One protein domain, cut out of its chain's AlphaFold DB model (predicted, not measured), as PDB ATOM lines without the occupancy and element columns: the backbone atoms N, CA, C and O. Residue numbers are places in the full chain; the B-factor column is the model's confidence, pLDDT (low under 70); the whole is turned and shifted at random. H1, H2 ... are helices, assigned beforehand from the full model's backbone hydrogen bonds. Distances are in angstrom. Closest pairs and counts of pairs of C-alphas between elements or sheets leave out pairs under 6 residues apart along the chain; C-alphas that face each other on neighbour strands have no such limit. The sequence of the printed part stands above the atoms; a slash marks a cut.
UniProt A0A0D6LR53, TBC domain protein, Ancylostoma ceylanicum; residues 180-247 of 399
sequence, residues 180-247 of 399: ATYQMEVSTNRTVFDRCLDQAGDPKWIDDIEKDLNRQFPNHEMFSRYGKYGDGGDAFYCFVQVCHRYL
ATOM      1  N   ALA A 180      17.222  17.006 -10.526       89.81
ATOM      2  CA  ALA A 180      17.350  17.690 -11.814       89.81
ATOM      3  C   ALA A 180      16.429  18.916 -11.902       89.81
ATOM      4  O   ALA A 180      16.858  19.952 -12.397       89.81
ATOM      5  N   THR A 181      15.218  18.847 -11.332       88.38
ATOM      6  CA  THR A 181      14.294  19.993 -11.264       88.38
ATOM      7  C   THR A 181      14.952  21.218 -10.621       88.38
ATOM      8  O   THR A 181      14.869  22.322 -11.148       88.38
ATOM      9  N   TYR A 182      15.685  21.032  -9.516       87.50
ATOM     10  CA  TYR A 182      16.405  22.130  -8.864       87.50
ATOM     11  C   TYR A 182      17.518  22.692  -9.756       87.50
ATOM     12  O   TYR A 182      17.680  23.911  -9.847       87.50
ATOM     13  N   GLN A 183      18.267  21.818 -10.438       86.50
ATOM     14  CA  GLN A 183      19.332  22.244 -11.348       86.50
ATOM     15  C   GLN A 183      18.789  23.108 -12.492       86.50
ATOM     16  O   GLN A 183      19.388  24.130 -12.819       86.50
ATOM     17  N   MET A 184      17.632  22.727 -13.031       85.00
ATOM     18  CA  MET A 184      16.960  23.404 -14.136       85.00
ATOM     19  C   MET A 184      16.290  24.719 -13.744       85.00
ATOM     20  O   MET A 184      16.328  25.674 -14.510       85.00
ATOM     21  N   GLU A 185      15.648  24.786 -12.580       84.06
ATOM     22  CA  GLU A 185      14.762  25.915 -12.259       84.06
ATOM     23  C   GLU A 185      15.420  26.946 -11.339       84.06
ATOM     24  O   GLU A 185      15.166  28.146 -11.453       84.06
ATOM     25  N   VAL A 186      16.275  26.491 -10.420       83.44
ATOM     26  CA  VAL A 186      16.741  27.310  -9.292       83.44
ATOM     27  C   VAL A 186      18.242  27.556  -9.352       83.44
ATOM     28  O   VAL A 186      18.699  28.673  -9.103       83.44
ATOM     29  N   SER A 187      19.019  26.525  -9.678       86.19
ATOM     30  CA  SER A 187      20.474  26.583  -9.570       86.19
ATOM     31  C   SER A 187      21.125  27.559 -10.566       86.19
ATOM     32  O   SER A 187      20.540  28.001 -11.563       86.19
ATOM     33  N   THR A 188      22.402  27.852 -10.330       86.06
ATOM     34  CA  THR A 188      23.265  28.568 -11.283       86.06
ATOM     35  C   THR A 188      23.540  27.767 -12.560       86.06
ATOM     36  O   THR A 188      23.979  28.342 -13.555       86.06
ATOM     37  N   ASN A 189      23.241  26.465 -12.569       85.81
ATOM     38  CA  ASN A 189      23.479  25.570 -13.695       85.81
ATOM     39  C   ASN A 189      22.337  25.537 -14.718       85.81
ATOM     40  O   ASN A 189      22.479  24.842 -15.716       85.81
ATOM     41  N   ARG A 190      21.242  26.286 -14.531       86.31
ATOM     42  CA  ARG A 190      20.040  26.221 -15.389       86.31
ATOM     43  C   ARG A 190      20.274  26.427 -16.891       86.31
ATOM     44  O   ARG A 190      19.509  25.919 -17.698       86.31
ATOM     45  N   THR A 191      21.333  27.150 -17.259       88.00
ATOM     46  CA  THR A 191      21.714  27.439 -18.653       88.00
ATOM     47  C   THR A 191      22.846  26.547 -19.162       88.00
ATOM     48  O   THR A 191      23.426  26.817 -20.209       88.00
ATOM     49  N   VAL A 192      23.276  25.533 -18.400       89.44
ATOM     50  CA  VAL A 192      24.382  24.655 -18.820       89.44
ATOM     51  C   VAL A 192      24.003  23.892 -20.083       89.44
ATOM     52  O   VAL A 192      24.825  23.822 -20.985       89.44
ATOM     53  N   PHE A 193      22.775  23.375 -20.167       89.56
ATOM     54  CA  PHE A 193      22.313  22.656 -21.354       89.56
ATOM     55  C   PHE A 193      22.402  23.520 -22.621       89.56
ATOM     56  O   PHE A 193      23.084  23.130 -23.565       89.56
ATOM     57  N   ASP A 194      21.822  24.722 -22.595       89.06
ATOM     58  CA  ASP A 194      21.844  25.648 -23.737       89.06
ATOM     59  C   ASP A 194      23.280  26.023 -24.119       89.06
ATOM     60  O   ASP A 194      23.683  25.918 -25.273       89.06
ATOM     61  N   ARG A 195      24.115  26.343 -23.120       90.25
ATOM     62  CA  ARG A 195      25.536  26.645 -23.348       90.25
ATOM     63  C   ARG A 195      26.312  25.473 -23.943       90.25
ATOM     64  O   ARG A 195      27.291  25.716 -24.643       90.25
ATOM     65  N   CYS A 196      25.950  24.231 -23.624       90.12
ATOM     66  CA  CYS A 196      26.553  23.046 -24.230       90.12
ATOM     67  C   CYS A 196      26.086  22.863 -25.680       90.12
ATOM     68  O   CYS A 196      26.905  22.497 -26.516       90.12
ATOM     69  N   LEU A 197      24.813  23.139 -25.984       88.31
ATOM     70  CA  LEU A 197      24.280  23.087 -27.351       88.31
ATOM     71  C   LEU A 197      24.899  24.149 -28.269       88.31
ATOM     72  O   LEU A 197      25.120  23.880 -29.447       88.31
ATOM     73  N   ASP A 198      25.216  25.325 -27.727       90.25
ATOM     74  CA  ASP A 198      25.844  26.423 -28.473       90.25
ATOM     75  C   ASP A 198      27.328  26.177 -28.800       90.25
ATOM     76  O   ASP A 198      27.933  26.906 -29.592       90.25
ATOM     77  N   GLN A 199      27.952  25.173 -28.179       92.06
ATOM     78  CA  GLN A 199      29.362  24.854 -28.378       92.06
ATOM     79  C   GLN A 199      29.550  23.764 -29.433       92.06
ATOM     80  O   GLN A 199      28.804  22.790 -29.506       92.06
ATOM     81  N   ALA A 200      30.615  23.893 -30.227       92.06
ATOM     82  CA  ALA A 200      31.044  22.810 -31.100       92.06
ATOM     83  C   ALA A 200      31.508  21.618 -30.247       92.06
ATOM     84  O   ALA A 200      32.373  21.769 -29.382       92.06
ATOM     85  N   GLY A 201      30.943  20.436 -30.501       90.25
ATOM     86  CA  GLY A 201      31.376  19.209 -29.842       90.25
ATOM     87  C   GLY A 201      32.790  18.806 -30.265       90.25
ATOM     88  O   GLY A 201      33.224  19.071 -31.387       90.25
ATOM     89  N   ASP A 202      33.514  18.146 -29.361       93.75
ATOM     90  CA  ASP A 202      34.814  17.555 -29.679       93.75
ATOM     91  C   ASP A 202      34.626  16.444 -30.733       93.75
ATOM     92  O   ASP A 202      33.852  15.512 -30.485       93.75
ATOM     93  N   PRO A 203      35.328  16.493 -31.883       94.81
ATOM     94  CA  PRO A 203      35.176  15.506 -32.949       94.81
ATOM     95  C   PRO A 203      35.371  14.060 -32.489       94.81
ATOM     96  O   PRO A 203      34.701  13.164 -32.993       94.81
ATOM     97  N   LYS A 204      36.263  13.828 -31.516       94.50
ATOM     98  CA  LYS A 204      36.496  12.491 -30.971       94.50
ATOM     99  C   LYS A 204      35.257  11.974 -30.241       94.50
ATOM    100  O   LYS A 204      34.851  10.837 -30.457       94.50
ATOM    101  N   TRP A 205      34.667  12.797 -29.374       92.31
ATOM    102  CA  TRP A 205      33.490  12.391 -28.606       92.31
ATOM    103  C   TRP A 205      32.254  12.262 -29.487       92.31
ATOM    104  O   TRP A 205      31.453  11.371 -29.241       92.31
ATOM    105  N   ILE A 206      32.121  13.094 -30.522       91.25
ATOM    106  CA  ILE A 206      31.053  12.952 -31.520       91.25
ATOM    107  C   ILE A 206      31.140  11.577 -32.197       91.25
ATOM    108  O   ILE A 206      30.169  10.828 -32.158       91.25
ATOM    109  N   ASP A 207      32.308  11.212 -32.734       91.31
ATOM    110  CA  ASP A 207      32.525   9.925 -33.413       91.31
ATOM    111  C   ASP A 207      32.284   8.721 -32.478       91.31
ATOM    112  O   ASP A 207      31.637   7.741 -32.852       91.31
ATOM    113  N   ASP A 208      32.749   8.796 -31.227       91.25
ATOM    114  CA  ASP A 208      32.502   7.745 -30.233       91.25
ATOM    115  C   ASP A 208      31.007   7.640 -29.857       91.25
ATOM    116  O   ASP A 208      30.466   6.534 -29.792       91.25
ATOM    117  N   ILE A 209      30.306   8.768 -29.669       90.44
ATOM    118  CA  ILE A 209      28.863   8.790 -29.378       90.44
ATOM    119  C   ILE A 209      28.065   8.211 -30.553       90.44
ATOM    120  O   ILE A 209      27.177   7.389 -30.334       90.44
ATOM    121  N   GLU A 210      28.386   8.573 -31.796       86.75
ATOM    122  CA  GLU A 210      27.695   8.074 -32.993       86.75
ATOM    123  C   GLU A 210      27.799   6.548 -33.136       86.75
ATOM    124  O   GLU A 210      26.805   5.869 -33.415       86.75
ATOM    125  N   LYS A 211      28.977   5.969 -32.869       87.75
ATOM    126  CA  LYS A 211      29.159   4.505 -32.861       87.75
ATOM    127  C   LYS A 211      28.312   3.821 -31.792       87.75
ATOM    128  O   LYS A 211      27.872   2.682 -31.987       87.75
ATOM    129  N   ASP A 212      28.131   4.467 -30.646       87.06
ATOM    130  CA  ASP A 212      27.347   3.961 -29.518       87.06
ATOM    131  C   ASP A 212      25.842   4.056 -29.773       87.06
ATOM    132  O   ASP A 212      25.123   3.097 -29.480       87.06
ATOM    133  N   LEU A 213      25.382   5.140 -30.402       83.31
ATOM    134  CA  LEU A 213      23.978   5.346 -30.764       83.31
ATOM    135  C   LEU A 213      23.450   4.242 -31.687       83.31
ATOM    136  O   LEU A 213      22.394   3.677 -31.415       83.31
ATOM    137  N   ASN A 214      24.223   3.840 -32.700       74.94
ATOM    138  CA  ASN A 214      23.812   2.817 -33.677       74.94
ATOM    139  C   ASN A 214      23.519   1.433 -33.070       74.94
ATOM    140  O   ASN A 214      22.906   0.581 -33.711       74.94
ATOM    141  N   ARG A 215      23.979   1.178 -31.841       77.75
ATOM    142  CA  ARG A 215      23.795  -0.099 -31.139       77.75
ATOM    143  C   ARG A 215      22.978   0.025 -29.854       77.75
ATOM    144  O   ARG A 215      22.912  -0.940 -29.090       77.75
ATOM    145  N   GLN A 216      22.374   1.186 -29.597       77.94
ATOM    146  CA  GLN A 216      21.596   1.451 -28.392       77.94
ATOM    147  C   GLN A 216      20.095   1.397 -28.706       77.94
ATOM    148  O   GLN A 216      19.553   2.278 -29.358       77.94
ATOM    149  N   PHE A 217      19.425   0.345 -28.223       74.06
ATOM    150  CA  PHE A 217      17.998   0.077 -28.471       74.06
ATOM    151  C   PHE A 217      17.585   0.068 -29.963       74.06
ATOM    152  O   PHE A 217      16.581   0.681 -30.318       74.06
ATOM    153  N   PRO A 218      18.280  -0.688 -30.840       74.81
ATOM    154  CA  PRO A 218      17.986  -0.704 -32.282       74.81
ATOM    155  C   PRO A 218      16.565  -1.188 -32.611       74.81
ATOM    156  O   PRO A 218      16.006  -0.832 -33.642       74.81
ATOM    157  N   ASN A 219      15.966  -1.975 -31.712       74.81
ATOM    158  CA  ASN A 219      14.631  -2.543 -31.880       74.81
ATOM    159  C   ASN A 219      13.534  -1.715 -31.196       74.81
ATOM    160  O   ASN A 219      12.484  -2.263 -30.900       74.81
ATOM    161  N   HIS A 220      13.765  -0.443 -30.873       77.19
ATOM    162  CA  HIS A 220      12.758   0.409 -30.241       77.19
ATOM    163  C   HIS A 220      12.347   1.535 -31.190       77.19
ATOM    164  O   HIS A 220      13.206   2.237 -31.711       77.19
ATOM    165  N   GLU A 221      11.042   1.747 -31.373       76.56
ATOM    166  CA  GLU A 221      10.464   2.699 -32.336       76.56
ATOM    167  C   GLU A 221      11.030   4.125 -32.263       76.56
ATOM    168  O   GLU A 221      11.210   4.774 -33.292       76.56
ATOM    169  N   MET A 222      11.346   4.608 -31.056       70.19
ATOM    170  CA  MET A 222      11.872   5.955 -30.857       70.19
ATOM    171  C   MET A 222      13.347   6.056 -31.238       70.19
ATOM    172  O   MET A 222      13.796   7.128 -31.628       70.19
ATOM    173  N   PHE A 223      14.100   4.960 -31.115       72.38
ATOM    174  CA  PHE A 223      15.552   4.930 -31.307       72.38
ATOM    175  C   PHE A 223      15.962   4.346 -32.665       72.38
ATOM    176  O   PHE A 223      17.073   4.598 -33.120       72.38
ATOM    177  N   SER A 224      15.067   3.621 -33.340       61.69
ATOM    178  CA  SER A 224      15.299   3.016 -34.655       61.69
ATOM    179  C   SER A 224      15.173   3.999 -35.824       61.69
ATOM    180  O   SER A 224      15.673   3.724 -36.915       61.69
ATOM    181  N   ARG A 225      14.528   5.156 -35.619       61.44
ATOM    182  CA  ARG A 225      14.401   6.217 -36.628       61.44
ATOM    183  C   ARG A 225      15.565   7.205 -36.522       61.44
ATOM    184  O   ARG A 225      15.845   7.727 -35.446       61.44
ATOM    185  N   TYR A 226      16.204   7.506 -37.653       51.88
ATOM    186  CA  TYR A 226      17.201   8.575 -37.750       51.88
ATOM    187  C   TYR A 226      16.508   9.943 -37.622       51.88
ATOM    188  O   TYR A 226      15.689  10.308 -38.464       51.88
ATOM    189  N   GLY A 227      16.821  10.708 -36.572       53.69
ATOM    190  CA  GLY A 227      16.244  12.033 -36.321       53.69
ATOM    191  C   GLY A 227      16.807  12.702 -35.063       53.69
ATOM    192  O   GLY A 227      17.515  12.074 -34.280       53.69
ATOM    193  N   LYS A 228      16.512  13.996 -34.860       51.88
ATOM    194  CA  LYS A 228      16.883  14.705 -33.622       51.88
ATOM    195  C   LYS A 228      16.028  14.189 -32.458       51.88
ATOM    196  O   LYS A 228      14.804  14.293 -32.500       51.88
ATOM    197  N   TYR A 229      16.668  13.650 -31.424       56.53
ATOM    198  CA  TYR A 229      15.995  13.094 -30.248       56.53
ATOM    199  C   TYR A 229      15.611  14.186 -29.238       56.53
ATOM    200  O   TYR A 229      16.427  14.551 -28.399       56.53
ATOM    201  N   GLY A 230      14.358  14.654 -29.287       53.28
ATOM    202  CA  GLY A 230      13.734  15.498 -28.254       53.28
ATOM    203  C   GLY A 230      14.393  16.866 -27.988       53.28
ATOM    204  O   GLY A 230      15.492  17.163 -28.446       53.28
ATOM    205  N   ASP A 231      13.711  17.715 -27.216       54.94
ATOM    206  CA  ASP A 231      14.231  19.006 -26.726       54.94
ATOM    207  C   ASP A 231      14.918  18.805 -25.350       54.94
ATOM    208  O   ASP A 231      14.414  19.169 -24.290       54.94
ATOM    209  N   GLY A 232      16.007  18.023 -25.372       60.88
ATOM    210  CA  GLY A 232      16.501  17.132 -24.304       60.88
ATOM    211  C   GLY A 232      17.061  17.714 -22.994       60.88
ATOM    212  O   GLY A 232      17.864  17.033 -22.348       60.88
ATOM    213  N   GLY A 233      16.642  18.901 -22.550       75.12
ATOM    214  CA  GLY A 233      17.128  19.490 -21.293       75.12
ATOM    215  C   GLY A 233      16.865  18.594 -20.074       75.12
ATOM    216  O   GLY A 233      17.757  18.320 -19.275       75.12
ATOM    217  N   ASP A 234      15.660  18.038 -19.972       85.00
ATOM    218  CA  ASP A 234      15.245  17.164 -18.867       85.00
ATOM    219  C   ASP A 234      16.159  15.942 -18.663       85.00
ATOM    220  O   ASP A 234      16.606  15.647 -17.548       85.00
ATOM    221  N   ALA A 235      16.428  15.208 -19.748       88.88
ATOM    222  CA  ALA A 235      17.252  14.006 -19.711       88.88
ATOM    223  C   ALA A 235      18.718  14.352 -19.424       88.88
ATOM    224  O   ALA A 235      19.369  13.638 -18.659       88.88
ATOM    225  N   PHE A 236      19.205  15.475 -19.965       90.81
ATOM    226  CA  PHE A 236      20.545  15.986 -19.700       90.81
ATOM    227  C   PHE A 236      20.772  16.224 -18.205       90.81
ATOM    228  O   PHE A 236      21.713  15.672 -17.638       90.81
ATOM    229  N   TYR A 237      19.895  16.970 -17.524       90.38
ATOM    230  CA  TYR A 237      20.088  17.243 -16.096       90.38
ATOM    231  C   TYR A 237      19.936  15.987 -15.231       90.38
ATOM    232  O   TYR A 237      20.686  15.823 -14.267       90.38
ATOM    233  N   CYS A 238      19.038  15.061 -15.584       92.75
ATOM    234  CA  CYS A 238      18.986  13.745 -14.940       92.75
ATOM    235  C   CYS A 238      20.308  12.981 -15.095       92.75
ATOM    236  O   CYS A 238      20.817  12.437 -14.117       92.75
ATOM    237  N   PHE A 239      20.879  12.960 -16.301       93.81
ATOM    238  CA  PHE A 239      22.153  12.300 -16.581       93.81
ATOM    239  C   PHE A 239      23.316  12.950 -15.821       93.81
ATOM    240  O   PHE A 239      24.094  12.249 -15.178       93.81
ATOM    241  N   VAL A 240      23.376  14.285 -15.780       92.19
ATOM    242  CA  VAL A 240      24.342  15.034 -14.961       92.19
ATOM    243  C   VAL A 240      24.230  14.630 -13.489       92.19
ATOM    244  O   VAL A 240      25.252  14.371 -12.857       92.19
ATOM    245  N   GLN A 241      23.016  14.503 -12.938       93.81
ATOM    246  CA  GLN A 241      22.837  14.012 -11.566       93.81
ATOM    247  C   GLN A 241      23.341  12.574 -11.408       93.81
ATOM    248  O   GLN A 241      24.047  12.279 -10.446       93.81
ATOM    249  N   VAL A 242      23.050  11.672 -12.349       95.12
ATOM    250  CA  VAL A 242      23.594  10.304 -12.320       95.12
ATOM    251  C   VAL A 242      25.120  10.323 -12.243       95.12
ATOM    252  O   VAL A 242      25.680   9.678 -11.358       95.12
ATOM    253  N   CYS A 243      25.786  11.085 -13.110       93.56
ATOM    254  CA  CYS A 243      27.242  11.154 -13.165       93.56
ATOM    255  C   CYS A 243      27.852  11.826 -11.933       93.56
ATOM    256  O   CYS A 243      28.796  11.292 -11.373       93.56
ATOM    257  N   HIS A 244      27.332  12.971 -11.495       90.06
ATOM    258  CA  HIS A 244      27.981  13.791 -10.464       90.06
ATOM    259  C   HIS A 244      27.506  13.532  -9.043       90.06
ATOM    260  O   HIS A 244      28.167  13.974  -8.114       90.06
ATOM    261  N   ARG A 245      26.378  12.844  -8.852       88.75
ATOM    262  CA  ARG A 245      25.806  12.608  -7.522       88.75
ATOM    263  C   ARG A 245      25.744  11.135  -7.166       88.75
ATOM    264  O   ARG A 245      26.125  10.744  -6.068       88.75
ATOM    265  N   TYR A 246      25.264  10.304  -8.088       92.19
ATOM    266  CA  TYR A 246      25.064   8.882  -7.804       92.19
ATOM    267  C   TYR A 246      26.302   8.038  -8.122       92.19
ATOM    268  O   TYR A 246      26.675   7.181  -7.323       92.19
ATOM    269  N   LEU A 247      26.947   8.292  -9.264       94.12
ATOM    270  CA  LEU A 247      28.108   7.562  -9.776       94.12
ATOM    271  C   LEU A 247      29.354   8.443 -10.052       94.12
ATOM    272  O   LEU A 247      29.967   8.287 -11.110       94.12
TER     273      LEU A 247
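What this domain is: This is residues 180 to 247 of the 399 residues of the protein "TBC domain protein" of Ancylostoma ceylanicum (UniProt A0A0D6LR53). An open ring of chain runs through short H1 and H2, then H3, round an empty middle, and a long link returns to H4, which packs on H1. H3 sticks out with residues 203 to 212. The printed part has 68 residues, all helix by class with no named strand, and is loose, with a radius of gyration of the C-alphas of 13.9 A and spans of 37 by 26 by 24 A.

Where its parts are: H1, residues 180 to 185, begins at C-alpha (17.350, 17.690, -11.814). H2 is residues 192 to 197. H3, residues 203 to 213, is 15.3 A long. H4, residues 233 to 246, is 18.9 A long and ends at C-alpha (25.064, 8.882, -7.804).

How they stand to each other: H1 and H4 touch, closest at the C-alphas of Ala 180 and Tyr 237, 5.1 A, at a steep tilt of 52 degrees, opposite ways. H2 and H4 only just touch, with 3 pairs of C-alphas within 8 A, the closest Phe 193 and Gly 233, 6.1 A; H4 does so with residues 233 to 237 alone. H3 touches no helix. In each helix every O i to N i+4 pair is within hydrogen-bond range.

The domain as a whole: The printed part has no cut. The link from H3 to H4 is long, and residues 224 to 232 in it are under pLDDT 70.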